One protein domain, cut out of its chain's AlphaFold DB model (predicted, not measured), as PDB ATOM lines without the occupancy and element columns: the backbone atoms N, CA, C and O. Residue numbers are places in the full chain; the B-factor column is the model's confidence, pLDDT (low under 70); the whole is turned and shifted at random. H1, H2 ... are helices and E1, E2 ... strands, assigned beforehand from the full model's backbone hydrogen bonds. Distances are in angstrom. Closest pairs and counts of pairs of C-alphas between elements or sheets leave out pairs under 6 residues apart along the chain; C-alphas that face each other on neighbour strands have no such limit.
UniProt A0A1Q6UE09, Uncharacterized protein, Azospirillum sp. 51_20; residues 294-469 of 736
ATOM      1  N   THR A 294     -17.909   6.927  -5.662       86.94
ATOM      2  CA  THR A 294     -16.874   6.950  -6.703       86.94
ATOM      3  C   THR A 294     -15.508   6.613  -6.097       86.94
ATOM      4  O   THR A 294     -15.340   6.587  -4.876       86.94
ATOM      5  N   CYS A 295     -14.503   6.342  -6.932       86.06
ATOM      6  CA  CYS A 295     -13.154   6.069  -6.437       86.06
ATOM      7  C   CYS A 295     -12.596   7.242  -5.608       86.06
ATOM      8  O   CYS A 295     -12.030   7.033  -4.538       86.06
ATOM      9  N   GLU A 296     -12.798   8.478  -6.064       84.31
ATOM     10  CA  GLU A 296     -12.314   9.682  -5.385       84.31
ATOM     11  C   GLU A 296     -13.032   9.892  -4.051       84.31
ATOM     12  O   GLU A 296     -12.389  10.189  -3.047       84.31
ATOM     13  N   GLU A 297     -14.351   9.680  -4.032       85.19
ATOM     14  CA  GLU A 297     -15.161   9.724  -2.813       85.19
ATOM     15  C   GLU A 297     -14.721   8.650  -1.810       85.19
ATOM     16  O   GLU A 297     -14.628   8.926  -0.619       85.19
ATOM     17  N   ALA A 298     -14.386   7.445  -2.282       88.12
ATOM     18  CA  ALA A 298     -13.906   6.361  -1.430       88.12
ATOM     19  C   ALA A 298     -12.536   6.671  -0.800       88.12
ATOM     20  O   ALA A 298     -12.313   6.368   0.372       88.12
ATOM     21  N   VAL A 299     -11.619   7.293  -1.554       87.44
ATOM     22  CA  VAL A 299     -10.318   7.728  -1.019       87.44
ATOM     23  C   VAL A 299     -10.489   8.878  -0.022       87.44
ATOM     24  O   VAL A 299      -9.826   8.886   1.016       87.44
ATOM     25  N   ASP A 300     -11.365   9.839  -0.312       85.19
ATOM     26  CA  ASP A 300     -11.637  10.971   0.579       85.19
ATOM     27  C   ASP A 300     -12.307  10.536   1.894       85.19
ATOM     28  O   ASP A 300     -11.874  10.944   2.977       85.19
ATOM     29  N   GLU A 301     -13.291   9.632   1.821       85.19
ATOM     30  CA  GLU A 301     -13.914   9.021   2.999       85.19
ATOM     31  C   GLU A 301     -12.868   8.314   3.864       85.19
ATOM     32  O   GLU A 301     -12.833   8.500   5.085       85.19
ATOM     33  N   TRP A 302     -11.963   7.553   3.245       86.56
ATOM     34  CA  TRP A 302     -10.891   6.877   3.966       86.56
ATOM     35  C   TRP A 302      -9.946   7.871   4.659       86.56
ATOM     36  O   TRP A 302      -9.655   7.721   5.845       86.56
ATOM     37  N   LEU A 303      -9.508   8.927   3.965       85.81
ATOM     38  CA  LEU A 303      -8.655   9.969   4.556       85.81
ATOM     39  C   LEU A 303      -9.345  10.727   5.697       85.81
ATOM     40  O   LEU A 303      -8.674  11.214   6.608       85.81
ATOM     41  N   THR A 304     -10.671  10.841   5.649       83.25
ATOM     42  CA  THR A 304     -11.474  11.480   6.698       83.25
ATOM     43  C   THR A 304     -11.686  10.554   7.894       83.25
ATOM     44  O   THR A 304     -11.628  11.008   9.036       83.25
ATOM     45  N   THR A 305     -11.850   9.255   7.647       83.62
ATOM     46  CA  THR A 305     -11.992   8.221   8.684       83.62
ATOM     47  C   THR A 305     -10.701   8.021   9.483       83.62
ATOM     48  O   THR A 305     -10.761   7.716  10.673       83.62
ATOM     49  N   TYR A 306      -9.539   8.236   8.854       84.19
ATOM     50  CA  TYR A 306      -8.211   8.081   9.461       84.19
ATOM     51  C   TYR A 306      -7.411   9.402   9.415       84.19
ATOM     52  O   TYR A 306      -6.548   9.579   8.545       84.19
ATOM     53  N   PRO A 307      -7.676  10.363  10.326       78.00
ATOM     54  CA  PRO A 307      -7.109  11.713  10.275       78.00
ATOM     55  C   PRO A 307      -5.576  11.773  10.265       78.00
ATOM     56  O   PRO A 307      -5.000  12.652   9.626       78.00
ATOM     57  N   GLU A 308      -4.888  10.825  10.901       83.69
ATOM     58  CA  GLU A 308      -3.425  10.734  10.883       83.69
ATOM     59  C   GLU A 308      -2.865  10.441   9.479       83.69
ATOM     60  O   GLU A 308      -1.715  10.759   9.170       83.69
ATOM     61  N   GLN A 309      -3.679   9.877   8.582       83.62
ATOM     62  CA  GLN A 309      -3.318   9.682   7.177       83.62
ATOM     63  C   GLN A 309      -3.488  10.967   6.363       83.62
ATOM     64  O   GLN A 309      -2.733  11.184   5.412       83.62
ATOM     65  N   LYS A 310      -4.394  11.864   6.768       77.00
ATOM     66  CA  LYS A 310      -4.578  13.194   6.158       77.00
ATOM     67  C   LYS A 310      -3.340  14.084   6.316       77.00
ATOM     68  O   LYS A 310      -3.110  14.975   5.503       77.00
ATOM     69  N   GLU A 311      -2.504  13.809   7.317       80.31
ATOM     70  CA  GLU A 311      -1.193  14.453   7.495       80.31
ATOM     71  C   GLU A 311      -0.085  13.826   6.629       80.31
ATOM     72  O   GLU A 311       0.963  14.434   6.407       80.31
ATOM     73  N   ARG A 312      -0.301  12.606   6.117       85.44
ATOM     74  CA  ARG A 312       0.697  11.830   5.360       85.44
ATOM     75  C   ARG A 312       0.480  11.845   3.854       85.44
ATOM     76  O   ARG A 312       1.458  11.635   3.129       85.44
ATOM     77  N   TYR A 313      -0.759  12.059   3.415       87.31
ATOM     78  CA  TYR A 313      -1.169  12.026   2.019       87.31
ATOM     79  C   TYR A 313      -1.835  13.330   1.579       87.31
ATOM     80  O   TYR A 313      -2.474  14.037   2.352       87.31
ATOM     81  N   THR A 314      -1.699  13.648   0.297       85.88
ATOM     82  CA  THR A 314      -2.429  14.729  -0.364       85.88
ATOM     83  C   THR A 314      -3.226  14.141  -1.520       85.88
ATOM     84  O   THR A 314      -2.625  13.607  -2.447       85.88
ATOM     85  N   LEU A 315      -4.556  14.241  -1.473       84.94
ATOM     86  CA  LEU A 315      -5.433  13.857  -2.581       84.94
ATOM     87  C   LEU A 315      -5.549  15.016  -3.580       84.94
ATOM     88  O   LEU A 315      -5.896  16.135  -3.202       84.94
ATOM     89  N   LEU A 316      -5.258  14.739  -4.849       80.50
ATOM     90  CA  LEU A 316      -5.538  15.618  -5.980       80.50
ATOM     91  C   LEU A 316      -6.657  14.979  -6.811       80.50
ATOM     92  O   LEU A 316      -6.472  13.887  -7.349       80.50
ATOM     93  N   ALA A 317      -7.809  15.648  -6.871       76.62
ATOM     94  CA  ALA A 317      -8.990  15.216  -7.615       76.62
ATOM     95  C   ALA A 317      -9.832  16.429  -8.049       76.62
ATOM     96  O   ALA A 317      -9.715  17.511  -7.459       76.62
ATOM     97  N   SER A 318     -10.679  16.274  -9.068       66.44
ATOM     98  CA  SER A 318     -11.536  17.356  -9.564       66.44
ATOM     99  C   SER A 318     -12.580  17.813  -8.522       66.44
ATOM    100  O   SER A 318     -13.210  16.975  -7.874       66.44
ATOM    101  N   PRO A 319     -12.857  19.132  -8.391       54.28
ATOM    102  CA  PRO A 319     -13.765  19.680  -7.368       54.28
ATOM    103  C   PRO A 319     -15.233  19.233  -7.470       54.28
ATOM    104  O   PRO A 319     -16.005  19.476  -6.549       54.28
ATOM    105  N   GLY A 320     -15.642  18.620  -8.586       52.38
ATOM    106  CA  GLY A 320     -17.037  18.256  -8.849       52.38
ATOM    107  C   GLY A 320     -17.583  17.085  -8.022       52.38
ATOM    108  O   GLY A 320     -18.798  16.895  -8.013       52.38
ATOM    109  N   ASN A 321     -16.732  16.324  -7.320       51.16
ATOM    110  CA  ASN A 321     -17.122  15.020  -6.763       51.16
ATOM    111  C   ASN A 321     -17.237  14.947  -5.227       51.16
ATOM    112  O   ASN A 321     -17.733  13.946  -4.716       51.16
ATOM    113  N   ILE A 322     -16.827  15.956  -4.451       53.88
ATOM    114  CA  ILE A 322     -16.596  15.769  -3.001       53.88
ATOM    115  C   ILE A 322     -17.080  16.977  -2.178       53.88
ATOM    116  O   ILE A 322     -17.022  18.119  -2.628       53.88
ATOM    117  N   GLN A 323     -17.600  16.705  -0.974       50.66
ATOM    118  CA  GLN A 323     -18.305  17.666  -0.113       50.66
ATOM    119  C   GLN A 323     -17.394  18.483   0.821       50.66
ATOM    120  O   GLN A 323     -17.844  19.520   1.304       50.66
ATOM    121  N   ASP A 324     -16.133  18.089   1.040       45.69
ATOM    122  CA  ASP A 324     -15.245  18.787   1.974       45.69
ATOM    123  C   ASP A 324     -14.091  19.538   1.282       45.69
ATOM    124  O   ASP A 324     -13.253  19.015   0.544       45.69
ATOM    125  N   SER A 325     -14.083  20.842   1.515       38.47
ATOM    126  CA  SER A 325     -13.487  21.912   0.709       38.47
ATOM    127  C   SER A 325     -11.958  22.082   0.814       38.47
ATOM    128  O   SER A 325     -11.441  23.200   0.835       38.47
ATOM    129  N   LYS A 326     -11.182  20.991   0.816       42.34
ATOM    130  CA  LYS A 326      -9.706  21.053   0.672       42.34
ATOM    131  C   LYS A 326      -9.166  20.219  -0.487       42.34
ATOM    132  O   LYS A 326      -8.045  19.719  -0.432       42.34
ATOM    133  N   LEU A 327      -9.938  20.136  -1.562       46.00
ATOM    134  CA  LEU A 327      -9.490  19.568  -2.826       46.00
ATOM    135  C   LEU A 327      -8.888  20.654  -3.679       46.00
ATOM    136  O   LEU A 327      -9.518  21.661  -4.008       46.00
ATOM    137  N   VAL A 328      -7.618  20.463  -3.985       48.38
ATOM    138  CA  VAL A 328      -6.870  21.462  -4.709       48.38
ATOM    139  C   VAL A 328      -7.028  21.201  -6.192       48.38
ATOM    140  O   VAL A 328      -6.723  20.111  -6.667       48.38
ATOM    141  N   ASN A 329      -7.533  22.219  -6.890       47.06
ATOM    142  CA  ASN A 329      -7.719  22.260  -8.334       47.06
ATOM    143  C   ASN A 329      -6.590  21.510  -9.070       47.06
ATOM    144  O   ASN A 329      -5.417  21.743  -8.755       47.06
ATOM    145  N   ALA A 330      -6.976  20.661 -10.033       50.97
ATOM    146  CA  ALA A 330      -6.195  19.711 -10.844       50.97
ATOM    147  C   ALA A 330      -5.156  20.384 -11.764       50.97
ATOM    148  O   ALA A 330      -5.070  20.163 -12.969       50.97
ATOM    149  N   THR A 331      -4.368  21.274 -11.180       49.84
ATOM    150  CA  THR A 331      -3.197  21.902 -11.765       49.84
ATOM    151  C   THR A 331      -2.050  21.605 -10.817       49.84
ATOM    152  O   THR A 331      -2.181  21.749  -9.600       49.84
ATOM    153  N   SER A 332      -0.917  21.163 -11.361       52.53
ATOM    154  CA  SER A 332       0.307  20.833 -10.620       52.53
ATOM    155  C   SER A 332       0.980  22.073 -10.004       52.53
ATOM    156  O   SER A 332       2.175  22.294 -10.191       52.53
ATOM    157  N   ASN A 333       0.223  22.939  -9.335       63.19
ATOM    158  CA  ASN A 333       0.762  24.039  -8.567       63.19
ATOM    159  C   ASN A 333       1.426  23.459  -7.314       63.19
ATOM    160  O   ASN A 333       0.779  22.776  -6.523       63.19
ATOM    161  N   ALA A 334       2.712  23.752  -7.118       62.66
ATOM    162  CA  ALA A 334       3.478  23.382  -5.928       62.66
ATOM    163  C   ALA A 334       2.731  23.692  -4.621       62.66
ATOM    164  O   ALA A 334       2.812  22.919  -3.671       62.66
ATOM    165  N   ALA A 335       1.968  24.791  -4.585       68.75
ATOM    166  CA  ALA A 335       1.196  25.204  -3.416       68.75
ATOM    167  C   ALA A 335       0.147  24.168  -2.975       68.75
ATOM    168  O   ALA A 335      -0.259  24.165  -1.810       68.75
ATOM    169  N   ASN A 336      -0.279  23.291  -3.881       73.19
ATOM    170  CA  ASN A 336      -1.334  22.306  -3.669       73.19
ATOM    171  C   ASN A 336      -0.809  21.023  -3.016       73.19
ATOM    172  O   ASN A 336      -1.559  20.296  -2.373       73.19
ATOM    173  N   ILE A 337       0.489  20.760  -3.144       76.56
ATOM    174  CA  ILE A 337       1.136  19.563  -2.623       76.56
ATOM    175  C   ILE A 337       1.555  19.834  -1.177       76.56
ATOM    176  O   ILE A 337       2.466  20.620  -0.920       76.56
ATOM    177  N   LYS A 338       0.883  19.187  -0.220       78.19
ATOM    178  CA  LYS A 338       1.120  19.403   1.221       78.19
ATOM    179  C   LYS A 338       2.006  18.344   1.858       78.19
ATOM    180  O   LYS A 338       2.634  18.612   2.877       78.19
ATOM    181  N   THR A 339       2.080  17.163   1.253       83.06
ATOM    182  CA  THR A 339       2.825  16.018   1.784       83.06
ATOM    183  C   THR A 339       3.680  15.360   0.700       83.06
ATOM    184  O   THR A 339       3.518  15.620  -0.493       83.06
ATOM    185  N   LYS A 340       4.606  14.484   1.108       83.38
ATOM    186  CA  LYS A 340       5.473  13.741   0.176       83.38
ATOM    187  C   LYS A 340       4.750  12.598  -0.549       83.38
ATOM    188  O   LYS A 340       5.337  12.024  -1.462       83.38
ATOM    189  N   ASN A 341       3.529  12.242  -0.142       88.50
ATOM    190  CA  ASN A 341       2.744  11.183  -0.770       88.50
ATOM    191  C   ASN A 341       1.486  11.792  -1.384       88.50
ATOM    192  O   ASN A 341       0.625  12.311  -0.684       88.50
ATOM    193  N   VAL A 342       1.377  11.731  -2.701       87.31
ATOM    194  CA  VAL A 342       0.267  12.313  -3.446       87.31
ATOM    195  C   VAL A 342      -0.574  11.189  -4.028       87.31
ATOM    196  O   VAL A 342      -0.028  10.281  -4.649       87.31
ATOM    197  N   ILE A 343      -1.886  11.256  -3.832       89.19
ATOM    198  CA  ILE A 343      -2.857  10.349  -4.444       89.19
ATOM    199  C   ILE A 343      -3.554  11.114  -5.564       89.19
ATOM    200  O   ILE A 343      -4.025  12.230  -5.343       89.19
ATOM    201  N   LEU A 344      -3.603  10.532  -6.754       87.00
ATOM    202  CA  LEU A 344      -4.328  11.075  -7.898       87.00
ATOM    203  C   LEU A 344      -5.648  10.315  -8.028       87.00
ATOM    204  O   LEU A 344      -5.624   9.107  -8.256       87.00
ATOM    205  N   GLY A 345      -6.765  11.008  -7.804       81.50
ATOM    206  CA  GLY A 345      -8.110  10.421  -7.794       81.50
ATOM    207  C   GLY A 345      -8.644  10.099  -9.188       81.50
ATOM    208  O   GLY A 345      -9.189   9.025  -9.411       81.50
ATOM    209  N   ASP A 346      -8.434  11.020 -10.120       80.06
ATOM    210  CA  ASP A 346      -8.974  11.035 -11.476       80.06
ATOM    211  C   ASP A 346      -7.887  11.425 -12.492       80.06
ATOM    212  O   ASP A 346      -6.716  11.602 -12.145       80.06
ATOM    213  N   ASP A 347      -8.260  11.536 -13.766       81.75
ATOM    214  CA  ASP A 347      -7.359  11.993 -14.821       81.75
ATOM    215  C   ASP A 347      -6.860  13.417 -14.544       81.75
ATOM    216  O   ASP A 347      -7.624  14.341 -14.267       81.75
ATOM    217  N   GLN A 348      -5.549  13.609 -14.664       75.25
ATOM    218  CA  GLN A 348      -4.873  14.849 -14.315       75.25
ATOM    219  C   GLN A 348      -4.166  15.446 -15.522       75.25
ATOM    220  O   GLN A 348      -3.478  14.759 -16.275       75.25
ATOM    221  N   THR A 349      -4.245  16.769 -15.656       73.88
ATOM    222  CA  THR A 349      -3.330  17.508 -16.530       73.88
ATOM    223  C   THR A 349      -2.271  18.181 -15.671       73.88
ATOM    224  O   THR A 349      -2.531  19.179 -15.001       73.88
ATOM    225  N   LEU A 350      -1.056  17.637 -15.682       69.12
ATOM    226  CA  LEU A 350       0.054  18.197 -14.915       69.12
ATOM    227  C   LEU A 350       0.991  18.983 -15.835       69.12
ATOM    228  O   LEU A 350       1.319  18.555 -16.941       69.12
ATOM    229  N   THR A 351       1.448  20.139 -15.350       66.06
ATOM    230  CA  THR A 351       2.523  20.910 -15.994       66.06
ATOM    231  C   THR A 351       3.896  20.505 -15.463       66.06
ATOM    232  O   THR A 351       4.886  20.700 -16.156       66.06
ATOM    233  N   HIS A 352       3.966  19.946 -14.246       69.12
ATOM    234  CA  HIS A 352       5.200  19.534 -13.575       69.12
ATOM    235  C   HIS A 352       4.973  18.292 -12.697       69.12
ATOM    236  O   HIS A 352       3.908  18.128 -12.104       69.12
ATOM    237  N   ILE A 353       6.013  17.467 -12.557       73.50
ATOM    238  CA  ILE A 353       6.136  16.411 -11.538       73.50
ATOM    239  C   ILE A 353       7.325  16.797 -10.648       73.50
ATOM    240  O   ILE A 353       8.354  17.231 -11.164       73.50
ATOM    241  N   TYR A 354       7.192  16.695  -9.326       74.44
ATOM    242  CA  TYR A 354       8.198  17.197  -8.382       74.44
ATOM    243  C   TYR A 354       9.098  16.080  -7.848       74.44
ATOM    244  O   TYR A 354       8.635  14.974  -7.566       74.44
ATOM    245  N   ALA A 355      10.389  16.384  -7.677       74.56
ATOM    246  CA  ALA A 355      11.362  15.432  -7.143       74.56
ATOM    247  C   ALA A 355      11.053  15.075  -5.685       74.56
ATOM    248  O   ALA A 355      10.624  15.922  -4.896       74.56
ATOM    249  N   GLY A 356      11.332  13.819  -5.322       75.81
ATOM    250  CA  GLY A 356      11.168  13.334  -3.954       75.81
ATOM    251  C   GLY A 356       9.726  13.121  -3.500       75.81
ATOM    252  O   GLY A 356       9.487  12.984  -2.300       75.81
ATOM    253  N   ILE A 357       8.778  13.119  -4.436       80.62
ATOM    254  CA  ILE A 357       7.372  12.821  -4.173       80.62
ATOM    255  C   ILE A 357       7.051  11.406  -4.650       80.62
ATOM    256  O   ILE A 357       7.521  10.960  -5.701       80.62
ATOM    257  N   ASN A 358       6.235  10.719  -3.856       88.06
ATOM    258  CA  ASN A 358       5.608   9.457  -4.209       88.06
ATOM    259  C   ASN A 358       4.208   9.751  -4.757       88.06
ATOM    260  O   ASN A 358       3.368  10.263  -4.017       88.06
ATOM    261  N   TYR A 359       3.956   9.436  -6.024       87.88
ATOM    262  CA  TYR A 359       2.647   9.581  -6.653       87.88
ATOM    263  C   TYR A 359       1.978   8.219  -6.791       87.88
ATOM    264  O   TYR A 359       2.526   7.317  -7.423       87.88
ATOM    265  N   TYR A 360       0.785   8.097  -6.229       90.75
ATOM    266  CA  TYR A 360      -0.055   6.912  -6.296       90.75
ATOM    267  C   TYR A 360      -1.280   7.237  -7.141       90.75
ATOM    268  O   TYR A 360      -1.979   8.211  -6.863       90.75
ATOM    269  N   GLY A 361      -1.570   6.430  -8.155       90.56
ATOM    270  CA  GLY A 361      -2.909   6.426  -8.729       90.56
ATOM    271  C   GLY A 361      -3.888   5.835  -7.728       90.56
ATOM    272  O   GLY A 361      -3.538   4.912  -6.988       90.56
ATOM    273  N   ALA A 362      -5.114   6.351  -7.692       88.81
ATOM    274  CA  ALA A 362      -6.116   5.872  -6.752       88.81
ATOM    275  C   ALA A 362      -6.420   4.376  -6.920       88.81
ATOM    276  O   ALA A 362      -6.748   3.718  -5.940       88.81
ATOM    277  N   SER A 363      -6.212   3.804  -8.111       88.00
ATOM    278  CA  SER A 363      -6.276   2.355  -8.331       88.00
ATOM    279  C   SER A 363      -5.208   1.566  -7.577       88.00
ATOM    280  O   SER A 363      -5.536   0.661  -6.812       88.00
ATOM    281  N   ALA A 364      -3.935   1.939  -7.730       89.31
ATOM    282  CA  ALA A 364      -2.833   1.354  -6.969       89.31
ATOM    283  C   ALA A 364      -3.031   1.547  -5.461       89.31
ATOM    284  O   ALA A 364      -2.835   0.614  -4.684       89.31
ATOM    285  N   PHE A 365      -3.460   2.743  -5.054       89.44
ATOM    286  CA  PHE A 365      -3.723   3.052  -3.653       89.44
ATOM    287  C   PHE A 365      -4.878   2.212  -3.088       89.44
ATOM    288  O   PHE A 365      -4.746   1.608  -2.027       89.44
ATOM    289  N   GLY A 366      -5.992   2.116  -3.815       88.50
ATOM    290  CA  GLY A 366      -7.156   1.324  -3.430       88.50
ATOM    291  C   GLY A 366      -6.842  -0.168  -3.338       88.50
ATOM    292  O   GLY A 366      -7.294  -0.822  -2.400       88.50
ATOM    293  N   LYS A 367      -6.007  -0.705  -4.240       86.25
ATOM    294  CA  LYS A 367      -5.522  -2.092  -4.162       86.25
ATOM    295  C   LYS A 367      -4.672  -2.334  -2.916       86.25
ATOM    296  O   LYS A 367      -4.901  -3.331  -2.236       86.25
ATOM    297  N   GLU A 368      -3.749  -1.423  -2.599       85.06
ATOM    298  CA  GLU A 368      -2.908  -1.497  -1.394       85.06
ATOM    299  C   GLU A 368      -3.753  -1.484  -0.108       85.06
ATOM    300  O   GLU A 368      -3.408  -2.143   0.872       85.06
ATOM    301  N   ARG A 369      -4.876  -0.751  -0.102       86.75
ATOM    302  CA  ARG A 369      -5.764  -0.643   1.066       86.75
ATOM    303  C   ARG A 369      -6.823  -1.740   1.165       86.75
ATOM    304  O   ARG A 369      -7.189  -2.111   2.277       86.75
ATOM    305  N   GLY A 370      -7.303  -2.270   0.044       86.69
ATOM    306  CA  GLY A 370      -8.360  -3.279   0.019       86.69
ATOM    307  C   GLY A 370      -9.760  -2.714   0.295       86.69
ATOM    308  O   GLY A 370     -10.021  -1.523   0.122       86.69
ATOM    309  N   GLY A 371     -10.680  -3.597   0.691       86.88
ATOM    310  CA  GLY A 371     -12.082  -3.250   0.952       86.88
ATOM    311  C   GLY A 371     -12.795  -2.659  -0.267       86.88
ATOM    312  O   GLY A 371     -12.438  -2.944  -1.412       86.88
ATOM    313  N   TYR A 372     -13.777  -1.789  -0.015       86.19
ATOM    314  CA  TYR A 372     -14.546  -1.134  -1.074       86.19
ATOM    315  C   TYR A 372     -13.667  -0.260  -1.981       86.19
ATOM    316  O   TYR A 372     -13.932  -0.179  -3.175       86.19
ATOM    317  N   MET A 373     -12.571   0.332  -1.485       87.56
ATOM    318  CA  MET A 373     -11.666   1.129  -2.329       87.56
ATOM    319  C   MET A 373     -11.074   0.316  -3.485       87.56
ATOM    320  O   MET A 373     -11.014   0.823  -4.601       87.56
ATOM    321  N   LYS A 374     -10.696  -0.951  -3.264       87.38
ATOM    322  CA  LYS A 374     -10.233  -1.845  -4.344       87.38
ATOM    323  C   LYS A 374     -11.319  -2.053  -5.408       87.38
ATOM    324  O   LYS A 374     -11.018  -2.145  -6.595       87.38
ATOM    325  N   GLU A 375     -12.579  -2.123  -4.992       86.12
ATOM    326  CA  GLU A 375     -13.722  -2.341  -5.884       86.12
ATOM    327  C   GLU A 375     -14.164  -1.068  -6.619       86.12
ATOM    328  O   GLU A 375     -14.695  -1.158  -7.731       86.12
ATOM    329  N   ARG A 376     -13.941   0.116  -6.034       86.88
ATOM    330  CA  ARG A 376     -14.270   1.411  -6.655       86.88
ATOM    331  C   ARG A 376     -13.143   1.925  -7.551       86.88
ATOM    332  O   ARG A 376     -13.399   2.424  -8.643       86.88
ATOM    333  N   CYS A 377     -11.895   1.756  -7.133       87.38
ATOM    334  CA  CYS A 377     -10.713   2.272  -7.817       87.38
ATOM    335  C   CYS A 377     -10.094   1.235  -8.757       87.38
ATOM    336  O   CYS A 377      -9.041   0.652  -8.493       87.38
ATOM    337  N   LYS A 378     -10.763   0.989  -9.884       85.69
ATOM    338  CA  LYS A 378     -10.357  -0.057 -10.840       85.69
ATOM    339  C   LYS A 378      -9.348   0.421 -11.882       85.69
ATOM    340  O   LYS A 378      -8.501  -0.362 -12.303       85.69
ATOM    341  N   THR A 379      -9.396   1.693 -12.266       84.12
ATOM    342  CA  THR A 379      -8.632   2.238 -13.398       84.12
ATOM    343  C   THR A 379      -7.503   3.156 -12.944       84.12
ATOM    344  O   THR A 379      -7.707   4.015 -12.088       84.12
ATOM    345  N   ARG A 380      -6.313   3.011 -13.540       86.31
ATOM    346  CA  ARG A 380      -5.206   3.962 -13.386       86.31
ATOM    347  C   ARG A 380      -5.622   5.328 -13.926       86.31
ATOM    348  O   ARG A 380      -6.013   5.398 -15.096       86.31
ATOM    349  N   PRO A 381      -5.479   6.396 -13.126       86.06
ATOM    350  CA  PRO A 381      -5.686   7.745 -13.614       86.06
ATOM    351  C   PRO A 381      -4.610   8.091 -14.643       86.06
ATOM    352  O   PRO A 381      -3.433   7.720 -14.508       86.06
ATOM    353  N   ASN A 382      -5.028   8.797 -15.686       84.62
ATOM    354  CA  ASN A 382      -4.159   9.260 -16.746       84.62
ATOM    355  C   ASN A 382      -3.602  10.644 -16.431       84.62
ATOM    356  O   ASN A 382      -4.338  11.603 -16.216       84.62
ATOM    357  N   ILE A 383      -2.282  10.757 -16.458       80.44
ATOM    358  CA  ILE A 383      -1.566  12.017 -16.368       80.44
ATOM    359  C   ILE A 383      -1.228  12.454 -17.784       80.44
ATOM    360  O   ILE A 383      -0.275  11.965 -18.395       80.44
ATOM    361  N   VAL A 384      -1.984  13.424 -18.287       75.81
ATOM    362  CA  VAL A 384      -1.667  14.099 -19.542       75.81
ATOM    363  C   VAL A 384      -0.696  15.226 -19.243       75.81
ATOM    364  O   VAL A 384      -1.027  16.205 -18.571       75.81
ATOM    365  N   TYR A 385       0.521  15.113 -19.760       69.19
ATOM    366  CA  TYR A 385       1.510  16.163 -19.582       69.19
ATOM    367  C   TYR A 385       1.346  17.246 -20.652       69.19
ATOM    368  O   TYR A 385       1.519  16.997 -21.847       69.19
ATOM    369  N   ASN A 386       1.031  18.468 -20.222       63.34
ATOM    370  CA  ASN A 386       0.848  19.619 -21.105       63.34
ATOM    371  C   ASN A 386       1.795  20.745 -20.680       63.34
ATOM    372  O   ASN A 386       1.419  21.629 -19.915       63.34
ATOM    373  N   SER A 387       3.045  20.694 -21.145       57.19
ATOM    374  CA  SER A 387       3.976  21.819 -21.013       57.19
ATOM    375  C   SER A 387       4.260  22.428 -22.380       57.19
ATOM    376  O   SER A 387       4.589  21.722 -23.336       57.19
ATOM    377  N   SER A 388       4.147  23.754 -22.460       52.28
ATOM    378  CA  SER A 388       4.597  24.565 -23.594       52.28
ATOM    379  C   SER A 388       6.111  24.801 -23.594       52.28
ATOM    380  O   SER A 388       6.642  25.299 -24.585       52.28
ATOM    381  N   GLU A 389       6.801  24.485 -22.493       51.84
ATOM    382  CA  GLU A 389       8.248  24.653 -22.367       51.84
ATOM    383  C   GLU A 389       8.957  23.469 -23.036       51.84
ATOM    384  O   GLU A 389       8.764  22.307 -22.674       51.84
ATOM    385  N   ASN A 390       9.745  23.776 -24.068       40.50
ATOM    386  CA  ASN A 390      10.440  22.784 -24.876       40.50
ATOM    387  C   ASN A 390      11.382  21.927 -24.016       40.50
ATOM    388  O   ASN A 390      12.332  22.437 -23.433       40.50
ATOM    389  N   GLY A 391      11.135  20.615 -24.018       40.41
ATOM    390  CA  GLY A 391      12.116  19.562 -23.762       40.41
ATOM    391  C   GLY A 391      13.087  19.753 -22.599       40.41
ATOM    392  O   GLY A 391      14.285  19.784 -22.844       40.41
ATOM    393  N   PHE A 392      12.622  19.778 -21.351       40.03
ATOM    394  CA  PHE A 392      13.469  19.316 -20.246       40.03
ATOM    395  C   PHE A 392      12.636  18.977 -19.004       40.03
ATOM    396  O   PHE A 392      12.094  19.855 -18.338       40.03
ATOM    397  N   TRP A 393      12.529  17.687 -18.675       48.53
ATOM    398  CA  TRP A 393      11.934  17.228 -17.417       48.53
ATOM    399  C   TRP A 393      12.999  17.299 -16.312       48.53
ATOM    400  O   TRP A 393      13.552  16.298 -15.880       48.53
ATOM    401  N   ILE A 394      13.331  18.501 -15.840       52.28
ATOM    402  CA  ILE A 394      13.902  18.627 -14.493       52.28
ATOM    403  C   ILE A 394      12.685  18.664 -13.576       52.28
ATOM    404  O   ILE A 394      11.969  19.668 -13.608       52.28
ATOM    405  N   PRO A 395      12.399  17.624 -12.775       54.69
ATOM    406  CA  PRO A 395      11.551  17.780 -11.619       54.69
ATOM    407  C   PRO A 395      11.892  19.094 -10.933       54.69
ATOM    408  O   PRO A 395      13.041  19.314 -10.537       54.69
ATOM    409  N   LYS A 396      10.918  20.005 -10.846       55.41
ATOM    410  CA  LYS A 396      11.144  21.242 -10.101       55.41
ATOM    411  C   LYS A 396      11.541  20.857  -8.682       55.41
ATOM    412  O   LYS A 396      11.119  19.810  -8.174       55.41
ATOM    413  N   HIS A 397      12.375  21.698  -8.070       59.94
ATOM    414  CA  HIS A 397      12.761  21.517  -6.680       59.94
ATOM    415  C   HIS A 397      11.527  21.197  -5.847       59.94
ATOM    416  O   HIS A 397      10.451  21.760  -6.073       59.94
ATOM    417  N   SER A 398      11.706  20.249  -4.930       62.81
ATOM    418  CA  SER A 398      10.650  19.823  -4.030       62.81
ATOM    419  C   SER A 398       9.943  21.055  -3.450       62.81
ATOM    420  O   SER A 398      10.634  21.973  -2.990       62.81
ATOM    421  N   PRO A 399       8.597  21.096  -3.428       64.19
ATOM    422  CA  PRO A 399       7.860  22.210  -2.828       64.19
ATOM    423  C   PRO A 399       8.163  22.371  -1.326       64.19
ATOM    424  O   PRO A 399       7.823  23.384  -0.728       64.19
ATOM    425  N   PHE A 400       8.853  21.397  -0.725       69.94
ATOM    426  CA  PHE A 400       9.230  21.345   0.684       69.94
ATOM    427  C   PHE A 400      10.600  21.971   1.003       69.94
ATOM    428  O   PHE A 400      11.161  21.688   2.059       69.94
ATOM    429  N   GLY A 401      11.159  22.796   0.109       58.97
ATOM    430  CA  GLY A 401      12.351  23.608   0.398       58.97
ATOM    431  C   GLY A 401      13.634  22.807   0.641       58.97
ATOM    432  O   GLY A 401      14.509  23.252   1.381       58.97
ATOM    433  N   TRP A 402      13.754  21.611   0.062       59.00
ATOM    434  CA  TRP A 402      14.949  20.791   0.257       59.00
ATOM    435  C   TRP A 402      16.175  21.432  -0.404       59.00
ATOM    436  O   TRP A 402      16.072  22.021  -1.481       59.00
ATOM    437  N   SER A 403      17.341  21.309   0.240       51.31
ATOM    438  CA  SER A 403      18.608  21.827  -0.290       51.31
ATOM    439  C   SER A 403      18.876  21.292  -1.701       51.31
ATOM    440  O   SER A 403      18.465  20.179  -2.035       51.31
ATOM    441  N   GLN A 404      19.644  22.028  -2.515       48.28
ATOM    442  CA  GLN A 404      20.086  21.570  -3.847       48.28
ATOM    443  C   GLN A 404      20.772  20.184  -3.827       48.28
ATOM    444  O   GLN A 404      20.835  19.515  -4.856       48.28
ATOM    445  N   SER A 405      21.260  19.741  -2.662       46.78
ATOM    446  CA  SER A 405      21.874  18.429  -2.439       46.78
ATOM    447  C   SER A 405      20.886  17.293  -2.145       46.78
ATOM    448  O   SER A 405      21.257  16.130  -2.289       46.78
ATOM    449  N   THR A 406      19.634  17.576  -1.767       51.72
ATOM    450  CA  THR A 406      18.638  16.535  -1.450       51.72
ATOM    451  C   THR A 406      17.871  16.145  -2.713       51.72
ATOM    452  O   THR A 406      16.687  16.436  -2.889       51.72
ATOM    453  N   LYS A 407      18.575  15.508  -3.645       58.47
ATOM    454  CA  LYS A 407      17.996  15.002  -4.888       58.47
ATOM    455  C   LYS A 407      17.280  13.682  -4.594       58.47
ATOM    456  O   LYS A 407      17.908  12.633  -4.499       58.47
ATOM    457  N   GLY A 408      15.973  13.739  -4.344       62.53
ATOM    458  CA  GLY A 408      15.151  12.548  -4.100       62.53
ATOM    459  C   GLY A 408      14.634  11.936  -5.402       62.53
ATOM    460  O   GLY A 408      14.204  12.669  -6.292       62.53
ATOM    461  N   SER A 409      14.631  10.604  -5.505       72.31
ATOM    462  CA  SER A 409      13.986   9.901  -6.622       72.31
ATOM    463  C   SER A 409      12.485  10.206  -6.673       72.31
ATOM    464  O   SER A 409      11.845  10.296  -5.624       72.31
ATOM    465  N   VAL A 410      11.913  10.313  -7.871       80.50
ATOM    466  CA  VAL A 410      10.455  10.338  -8.069       80.50
ATOM    467  C   VAL A 410       9.949   8.903  -8.069       80.50
ATOM    468  O   VAL A 410      10.480   8.077  -8.814       80.50
ATOM    469  N   LYS A 411       8.927   8.607  -7.259       87.69
ATOM    470  CA  LYS A 411       8.297   7.283  -7.247       87.69
ATOM    471  C   LYS A 411       6.874   7.359  -7.767       87.69
ATOM    472  O   LYS A 411       6.118   8.223  -7.333       87.69
ATOM    473  N   LEU A 412       6.522   6.472  -8.688       89.56
ATOM    474  CA  LEU A 412       5.227   6.445  -9.361       89.56
ATOM    475  C   LEU A 412       4.614   5.052  -9.214       89.56
ATOM    476  O   LEU A 412       5.304   4.067  -9.472       89.56
ATOM    477  N   TYR A 413       3.341   4.966  -8.835       91.62
ATOM    478  CA  TYR A 413       2.652   3.698  -8.585       91.62
ATOM    479  C   TYR A 413       1.277   3.691  -9.247       91.62
ATOM    480  O   TYR A 413       0.433   4.514  -8.897       91.62
ATOM    481  N   GLY A 414       1.048   2.759 -10.176       90.62
ATOM    482  CA  GLY A 414      -0.255   2.546 -10.813       90.62
ATOM    483  C   GLY A 414      -0.797   3.797 -11.494       90.62
ATOM    484  O   GLY A 414      -1.821   4.331 -11.078       90.62
ATOM    485  N   LEU A 415      -0.127   4.265 -12.544       88.62
ATOM    486  CA  LEU A 415      -0.491   5.485 -13.273       88.62
ATOM    487  C   LEU A 415      -0.390   5.263 -14.780       88.62
ATOM    488  O   LEU A 415       0.348   4.388 -15.227       88.62
ATOM    489  N   LYS A 416      -1.067   6.099 -15.569       89.19
ATOM    490  CA  LYS A 416      -0.775   6.238 -17.003       89.19
ATOM    491  C   LYS A 416      -0.118   7.590 -17.233       89.19
ATOM    492  O   LYS A 416      -0.587   8.596 -16.714       89.19
ATOM    493  N   LEU A 417       0.987   7.616 -17.964       85.62
ATOM    494  CA  LEU A 417       1.699   8.829 -18.341       85.62
ATOM    495  C   LEU A 417       1.557   9.028 -19.847       85.62
ATOM    496  O   LEU A 417       2.230   8.360 -20.635       85.62
ATOM    497  N   ASP A 418       0.709   9.970 -20.250       83.00
ATOM    498  CA  ASP A 418       0.637  10.426 -21.633       83.00
ATOM    499  C   ASP A 418       1.539  11.647 -21.828       83.00
ATOM    500  O   ASP A 418       1.267  12.773 -21.403       83.00
ATOM    501  N   MET A 419       2.639  11.390 -22.517       76.50
ATOM    502  CA  MET A 419       3.688  12.345 -22.826       76.50
ATOM    503  C   MET A 419       3.735  12.674 -24.321       76.50
ATOM    504  O   MET A 419       4.678  13.309 -24.793       76.50
ATOM    505  N   THR A 420       2.738  12.258 -25.101       75.56
ATOM    506  CA  THR A 420       2.722  12.468 -26.557       75.56
ATOM    507  C   THR A 420       2.633  13.939 -26.957       75.56
ATOM    508  O   THR A 420       3.114  14.316 -28.028       75.56
ATOM    509  N   LYS A 421       2.069  14.783 -26.085       69.25
ATOM    510  CA  LYS A 421       1.914  16.231 -26.292       69.25
ATOM    511  C   LYS A 421       3.173  17.044 -25.966       69.25
ATOM    512  O   LYS A 421       3.195  18.246 -26.227       69.25
ATOM    513  N   LEU A 422       4.232  16.414 -25.450       65.06
ATOM    514  CA  LEU A 422       5.513  17.077 -25.208       65.06
ATOM    515  C   LEU A 422       6.159  17.546 -26.517       65.06
ATOM    516  O   LEU A 422       6.497  16.748 -27.396       65.06
ATOM    517  N   LYS A 423       6.416  18.853 -26.617       53.25
ATOM    518  CA  LYS A 423       7.296  19.417 -27.644       53.25
ATOM    519  C   LYS A 423       8.746  19.276 -27.169       53.25
ATOM    520  O   LYS A 423       9.245  20.096 -26.411       53.25
ATOM    521  N   GLY A 424       9.415  18.197 -27.569       54.47
ATOM    522  CA  GLY A 424      10.838  17.978 -27.294       54.47
ATOM    523  C   GLY A 424      11.145  16.619 -26.679       54.47
ATOM    524  O   GLY A 424      10.369  15.674 -26.794       54.47
ATOM    525  N   THR A 425      12.317  16.528 -26.062       55.28
ATOM    526  CA  THR A 425      12.855  15.297 -25.491       55.28
ATOM    527  C   THR A 425      12.632  15.292 -23.983       55.28
ATOM    528  O   THR A 425      13.099  16.189 -23.283       55.28
ATOM    529  N   PHE A 426      11.929  14.288 -23.460       55.09
ATOM    530  CA  PHE A 426      11.880  14.063 -22.013       55.09
ATOM    531  C   PHE A 426      13.259  13.622 -21.522       55.09
ATOM    532  O   PHE A 426      13.869  12.788 -22.173       55.09
ATOM    533  N   SER A 427      13.756  14.176 -20.417       59.03
ATOM    534  CA  SER A 427      15.079  13.873 -19.856       59.03
ATOM    535  C   SER A 427      14.935  13.658 -18.363       59.03
ATOM    536  O   SER A 427      14.473  14.561 -17.689       59.03
ATOM    537  N   THR A 428      15.325  12.505 -17.827       59.44
ATOM    538  CA  THR A 428      15.164  12.176 -16.401       59.44
ATOM    539  C   THR A 428      16.465  12.375 -15.637       59.44
ATOM    540  O   THR A 428      17.172  11.411 -15.374       59.44
ATOM    541  N   THR A 429      16.834  13.611 -15.298       57.56
ATOM    542  CA  THR A 429      18.089  13.848 -14.549       57.56
ATOM    543  C   THR A 429      18.008  13.331 -13.102       57.56
ATOM    544  O   THR A 429      19.016  12.921 -12.533       57.56
ATOM    545  N   TYR A 430      16.802  13.271 -12.529       64.25
ATOM    546  CA  TYR A 430      16.545  12.638 -11.233       64.25
ATOM    547  C   TYR A 430      16.105  11.192 -11.450       64.25
ATOM    548  O   TYR A 430      15.371  10.898 -12.396       64.25
ATOM    549  N   GLY A 431      16.515  10.302 -10.548       70.19
ATOM    550  CA  GLY A 431      16.095   8.905 -10.590       70.19
ATOM    551  C   GLY A 431      14.575   8.752 -10.559       70.19
ATOM    552  O   GLY A 431      13.912   9.357  -9.716       70.19
ATOM    553  N   ILE A 432      14.037   7.926 -11.455       80.88
ATOM    554  CA  ILE A 432      12.629   7.517 -11.453       80.88
ATOM    555  C   ILE A 432      12.547   6.060 -11.021       80.88
ATOM    556  O   ILE A 432      13.267   5.213 -11.547       80.88
ATOM    557  N   GLU A 433      11.631   5.772 -10.106       87.69
ATOM    558  CA  GLU A 433      11.173   4.420  -9.816       87.69
ATOM    559  C   GLU A 433       9.674   4.347 -10.121       87.69
ATOM    560  O   GLU A 433       8.853   4.904  -9.398       87.69
ATOM    561  N   ALA A 434       9.313   3.694 -11.218       90.00
ATOM    562  CA  ALA A 434       7.934   3.558 -11.657       90.00
ATOM    563  C   ALA A 434       7.486   2.103 -11.522       90.00
ATOM    564  O   ALA A 434       8.143   1.204 -12.044       90.00
ATOM    565  N   ARG A 435       6.369   1.878 -10.829       92.06
ATOM    566  CA  ARG A 435       5.756   0.566 -10.617       92.06
ATOM    567  C   ARG A 435       4.355   0.535 -11.211       92.06
ATOM    568  O   ARG A 435       3.514   1.351 -10.844       92.06
ATOM    569  N   ASN A 436       4.113  -0.395 -12.128       90.81
ATOM    570  CA  ASN A 436       2.837  -0.556 -12.836       90.81
ATOM    571  C   ASN A 436       2.389   0.741 -13.521       90.81
ATOM    572  O   ASN A 436       1.238   1.155 -13.407       90.81
ATOM    573  N   VAL A 437       3.328   1.413 -14.186       88.81
ATOM    574  CA  VAL A 437       3.064   2.672 -14.881       88.81
ATOM    575  C   VAL A 437       3.083   2.445 -16.382       88.81
ATOM    576  O   VAL A 437       4.089   1.979 -16.913       88.81
ATOM    577  N   ASP A 438       1.999   2.816 -17.055       89.06
ATOM    578  CA  ASP A 438       1.967   2.868 -18.514       89.06
ATOM    579  C   ASP A 438       2.590   4.176 -18.988       89.06
ATOM    580  O   ASP A 438       2.291   5.243 -18.453       89.06
ATOM    581  N   ILE A 439       3.458   4.113 -19.991       86.88
ATOM    582  CA  ILE A 439       4.146   5.289 -20.525       86.88
ATOM    583  C   ILE A 439       3.910   5.352 -22.020       86.88
ATOM    584  O   ILE A 439       4.359   4.477 -22.755       86.88
ATOM    585  N   THR A 440       3.287   6.430 -22.482       86.56
ATOM    586  CA  THR A 440       3.119   6.707 -23.908       86.56
ATOM    587  C   THR A 440       3.888   7.968 -24.265       86.56
ATOM    588  O   THR A 440       3.567   9.058 -23.797       86.56
ATOM    589  N   ALA A 441       4.909   7.845 -25.113       81.81
ATOM    590  CA  ALA A 441       5.771   8.961 -25.490       81.81
ATOM    591  C   ALA A 441       6.097   8.972 -26.991       81.81
ATOM    592  O   ALA A 441       6.147   7.941 -27.665       81.81
ATOM    593  N   LYS A 442       6.362  10.171 -27.530       80.88
ATOM    594  CA  LYS A 442       6.918  10.315 -28.884       80.88
ATOM    595  C   LYS A 442       8.435  10.191 -28.874       80.88
ATOM    596  O   LYS A 442       8.967   9.256 -29.456       80.88
ATOM    597  N   ASN A 443       9.121  11.101 -28.188       80.38
ATOM    598  CA  ASN A 443      10.569  11.063 -28.011       80.38
ATOM    599  C   ASN A 443      10.907  11.156 -26.522       80.38
ATOM    600  O   ASN A 443      10.460  12.075 -25.834       80.38
ATOM    601  N   TRP A 444      11.712  10.221 -26.033       82.25
ATOM    602  CA  TRP A 444      12.111  10.121 -24.635       82.25
ATOM    603  C   TRP A 444      13.614   9.853 -24.564       82.25
ATOM    604  O   TRP A 444      14.088   8.921 -25.191       82.25
ATOM    605  N   THR A 445      14.365  10.642 -23.800       84.31
ATOM    606  CA  THR A 445      15.757  10.370 -23.437       84.31
ATOM    607  C   THR A 445      15.917  10.085 -21.941       84.31
ATOM    608  O   THR A 445      15.425  10.802 -21.074       84.31
ATOM    609  N   ILE A 446      16.693   9.062 -21.622       85.56
ATOM    610  CA  ILE A 446      17.308   8.861 -20.314       85.56
ATOM    611  C   ILE A 446      18.743   9.397 -20.437       85.56
ATOM    612  O   ILE A 446      19.524   8.811 -21.190       85.56
ATOM    613  N   PRO A 447      19.086  10.532 -19.801       83.00
ATOM    614  CA  PRO A 447      20.335  11.252 -20.055       83.00
ATOM    615  C   PRO A 447      21.561  10.533 -19.478       83.00
ATOM    616  O   PRO A 447      21.436   9.669 -18.616       83.00
ATOM    617  N   ALA A 448      22.757  10.924 -19.926       82.06
ATOM    618  CA  ALA A 448      24.030  10.349 -19.470       82.06
ATOM    619  C   ALA A 448      24.307  10.561 -17.971       82.06
ATOM    620  O   ALA A 448      24.939   9.729 -17.321       82.06
ATOM    621  N   SER A 449      23.823  11.675 -17.422       77.62
ATOM    622  CA  SER A 449      23.950  12.004 -16.005       77.62
ATOM    623  C   SER A 449      22.592  11.869 -15.329       77.62
ATOM    624  O   SER A 449      21.671  12.639 -15.615       77.62
ATOM    625  N   VAL A 450      22.486  10.870 -14.456       72.69
ATOM    626  CA  VAL A 450      21.329  10.622 -13.595       72.69
ATOM    627  C   VAL A 450      21.815  10.444 -12.167       72.69
ATOM    628  O   VAL A 450      22.839   9.805 -11.938       72.69
ATOM    629  N   ASP A 451      21.081  10.989 -11.200       69.69
ATOM    630  CA  ASP A 451      21.452  10.818  -9.788       69.69
ATOM    631  C   ASP A 451      21.248   9.371  -9.312       69.69
ATOM    632  O   ASP A 451      22.003   8.869  -8.483       69.69
ATOM    633  N   TYR A 452      20.236   8.692  -9.864       75.56
ATOM    634  CA  TYR A 452      19.986   7.269  -9.652       75.56
ATOM    635  C   TYR A 452      19.526   6.628 -10.961       75.56
ATOM    636  O   TYR A 452      18.759   7.231 -11.712       75.56
ATOM    637  N   ALA A 453      19.959   5.390 -11.199       82.19
ATOM    638  CA  ALA A 453      19.550   4.595 -12.353       82.19
ATOM    639  C   ALA A 453      18.017   4.428 -12.390       82.19
ATOM    640  O   ALA A 453      17.455   3.895 -11.423       82.19
ATOM    641  N   PRO A 454      17.328   4.858 -13.466       87.12
ATOM    642  CA  PRO A 454      15.884   4.705 -13.573       87.12
ATOM    643  C   PRO A 454      15.453   3.237 -13.574       87.12
ATOM    644  O   PRO A 454      16.112   2.368 -14.156       87.12
ATOM    645  N   LYS A 455      14.311   2.966 -12.940       90.62
ATOM    646  CA  LYS A 455      13.696   1.640 -12.868       90.62
ATOM    647  C   LYS A 455      12.218   1.731 -13.216       90.62
ATOM    648  O   LYS A 455      11.484   2.499 -12.603       90.62
ATOM    649  N   PHE A 456      11.792   0.903 -14.157       92.19
ATOM    650  CA  PHE A 456      10.400   0.734 -14.564       92.19
ATOM    651  C   PHE A 456      10.047  -0.722 -14.340       92.19
ATOM    652  O   PHE A 456      10.732  -1.592 -14.872       92.19
ATOM    653  N   MET A 457       9.065  -0.998 -13.495       92.06
ATOM    654  CA  MET A 457       8.852  -2.336 -12.967       92.06
ATOM    655  C   MET A 457       7.373  -2.691 -12.934       92.06
ATOM    656  O   MET A 457       6.520  -1.859 -12.634       92.06
ATOM    657  N   TYR A 458       7.087  -3.958 -13.174       90.81
ATOM    658  CA  TYR A 458       5.852  -4.597 -12.775       90.81
ATOM    659  C   TYR A 458       5.972  -5.112 -11.336       90.81
ATOM    660  O   TYR A 458       6.971  -5.719 -10.947       90.81
ATOM    661  N   ASP A 459       4.926  -4.883 -10.560       88.69
ATOM    662  CA  ASP A 459       4.759  -5.242  -9.164       88.69
ATOM    663  C   ASP A 459       3.312  -5.704  -8.955       88.69
ATOM    664  O   ASP A 459       2.361  -4.933  -9.104       88.69
ATOM    665  N   ALA A 460       3.140  -6.980  -8.610       84.88
ATOM    666  CA  ALA A 460       1.822  -7.586  -8.435       84.88
ATOM    667  C   ALA A 460       1.002  -6.922  -7.311       84.88
ATOM    668  O   ALA A 460      -0.226  -6.945  -7.357       84.88
ATOM    669  N   ASN A 461       1.651  -6.270  -6.336       83.56
ATOM    670  CA  ASN A 461       0.950  -5.563  -5.257       83.56
ATOM    671  C   ASN A 461       0.143  -4.363  -5.767       83.56
ATOM    672  O   ASN A 461      -0.856  -3.983  -5.160       83.56
ATOM    673  N   TYR A 462       0.567  -3.789  -6.893       79.81
ATOM    674  CA  TYR A 462      -0.083  -2.658  -7.550       79.81
ATOM    675  C   TYR A 462      -0.819  -3.082  -8.825       79.81
ATOM    676  O   TYR A 462      -1.185  -2.236  -9.644       79.81
ATOM    677  N   ASP A 463      -0.994  -4.389  -9.045       76.25
ATOM    678  CA  ASP A 463      -1.709  -4.909 -10.202       76.25
ATOM    679  C   ASP A 463      -3.207  -5.021  -9.913       76.25
ATOM    680  O   ASP A 463      -3.653  -5.663  -8.950       76.25
ATOM    681  N   ASN A 464      -3.995  -4.385 -10.770       69.50
ATOM    682  CA  ASN A 464      -5.446  -4.426 -10.708       69.50
ATOM    683  C   ASN A 464      -5.937  -5.545 -11.626       69.50
ATOM    684  O   ASN A 464      -6.393  -5.314 -12.745       69.50
ATOM    685  N   GLU A 465      -5.785  -6.771 -11.112       68.38
ATOM    686  CA  GLU A 465      -6.189  -8.045 -11.718       68.38
ATOM    687  C   GLU A 465      -7.473  -7.922 -12.551       68.38
ATOM    688  O   GLU A 465      -8.533  -7.569 -12.033       68.38
ATOM    689  N   GLY A 466      -7.371  -8.217 -13.849       61.75
ATOM    690  CA  GLY A 466      -8.511  -8.277 -14.770       61.75
ATOM    691  C   GLY A 466      -9.080  -6.929 -15.222       61.75
ATOM    692  O   GLY A 466      -9.890  -6.912 -16.146       61.75
ATOM    693  N   TYR A 467      -8.651  -5.810 -14.632       59.94
ATOM    694  CA  TYR A 467      -9.105  -4.474 -15.028       59.94
ATOM    695  C   TYR A 467      -8.142  -3.782 -15.982       59.94
ATOM    696  O   TYR A 467      -8.579  -3.010 -16.835       59.94
ATOM    697  N   GLU A 468      -6.841  -4.051 -15.865       67.69
ATOM    698  CA  GLU A 468      -5.834  -3.395 -16.692       67.69
ATOM    699  C   GLU A 468      -4.770  -4.355 -17.201       67.69
ATOM    700  O   GLU A 468      -4.420  -5.349 -16.566       67.69
ATOM    701  N   ALA A 469      -4.258  -4.045 -18.389       68.81
ATOM    702  CA  ALA A 469      -3.171  -4.797 -18.980       68.81
ATOM    703  C   ALA A 469      -1.875  -4.637 -18.162       68.81
ATOM    704  O   ALA A 469      -1.674  -3.662 -17.424       68.81
TER     705      ALA A 469
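AT A GLANCE: This is residues 294 to 469 of the 736 residues of an uncharacterized protein of Azospirillum sp. 51_20 (UniProt A0A1Q6UE09). The chain is wound in stacked turns as a short, incomplete solenoid of parallel strands: E1, E2, E4, the first part of E6, the first part of E7 and E8 lie side by side in one wall, while E3, E5 and the later parts of E6 and E7 turn the corner into a second wall. At one side the helices H1, H3 and H4 form a small cluster, with the short H2 at the far end of H1. The printed part has 176 residues, under half of them in named elements: along the chain come the helices H1 and H2, four strands from E1 to E4, the helices H3 and H4, and four strands from E5 to E8; the class is mixed, helices and strands, and the sheet of 8 strands is branched, with its neighbour pairs parallel. The whole is compact, with a radius of gyration of the C-alphas of 15.7 A and spans of 45 by 37 by 27 A.

HOW THE PARTS SIT: The twisted sheet branches at E6, residues 410 to 418, which bends by 105 degrees at residue 414. On one side of E6 lie E4, residues 358 to 361, with N 359 and O 411 2.8 A apart, and E5, residues 382 to 385, with N 383 and O 416 2.8 A apart. On its other side lies E7, residues 432 to 446, with N 412 and O 433 2.9 A apart; E7 bends by 148 degrees at residue 439. The edge strands are E1, residues 313 to 316, beside E2, residues 341 to 344 (N 314 to O 341, 2.9 A); E3, residues 348 to 350, beside E5 (N 348 to O 382, 2.8 A); and E8, residues 455 to 457, beside E7 (N 434 to O 455, 2.8 A). E2 is also the parallel neighbour of E4, with N 342 and O 358 2.8 A apart. H3, residues 362 to 369, is on the sheet at a height of 8.8 A, over E6, and stands up from it at 57 degrees; its closest pair with E6 is the C-alphas of Ala 364 and Gly 414, 4.8 A. H1, residues 295 to 305, is on the same face, over E1 and E2 at a height of 10.3 A. H3 and H4, residues 371 to 376, form a helical hairpin, touching at a shallow tilt of 16 degrees, opposite ways; their closest C-alphas are those of Gly 366 and Lys 374, 4.5 A. H1 is the hub: it touches H4, closest at the C-alphas of Cys 295 and Arg 376, 4.8 A, and H3 at a steep tilt of 45 degrees, closest at Cys 295 and Ala 362, 7.0 A between C-alphas. H1 and H2, residues 307 to 310, only just touch and only at the corner, with 3 pairs of C-alphas within 8 A. Every O i to N i+4 pair is within hydrogen-bond range in H1 and H3; H4 has 1 of 2, and H2 is too short for one.

IN THESE COORDINATES: H1 measures 15.3 A from C-alpha 295 at (-13.154, 6.069, -6.437) to C-alpha 305, and H2 5.1 A. E1, E2, E3 and E4 measure 9.8, 10.0, 6.0 and 10.1 A; H3 and H4 measure 10.2 and 9.2 A. E5 measures 9.4 A, E6 16.7 A from C-alpha 410 at (10.455, 10.338, -8.069), E7 10.1 A, and E8 6.3 A, ending at C-alpha 457, (8.852, -2.336, -12.967).

THE WHOLE: The C-alphas of Gln 323 and Ala 448 are the two farthest apart, 47.1 A. The printed part has no cut. The links E1 to E2, E5 to E6 and E6 to E7 are long; residues 426 to 427 pair in parallel with residues 444 to 445 of E7. The mean pLDDT of the printed part is 74.5, and 62 residues are under 70, among them residues 318 to 335 and 385 to 408.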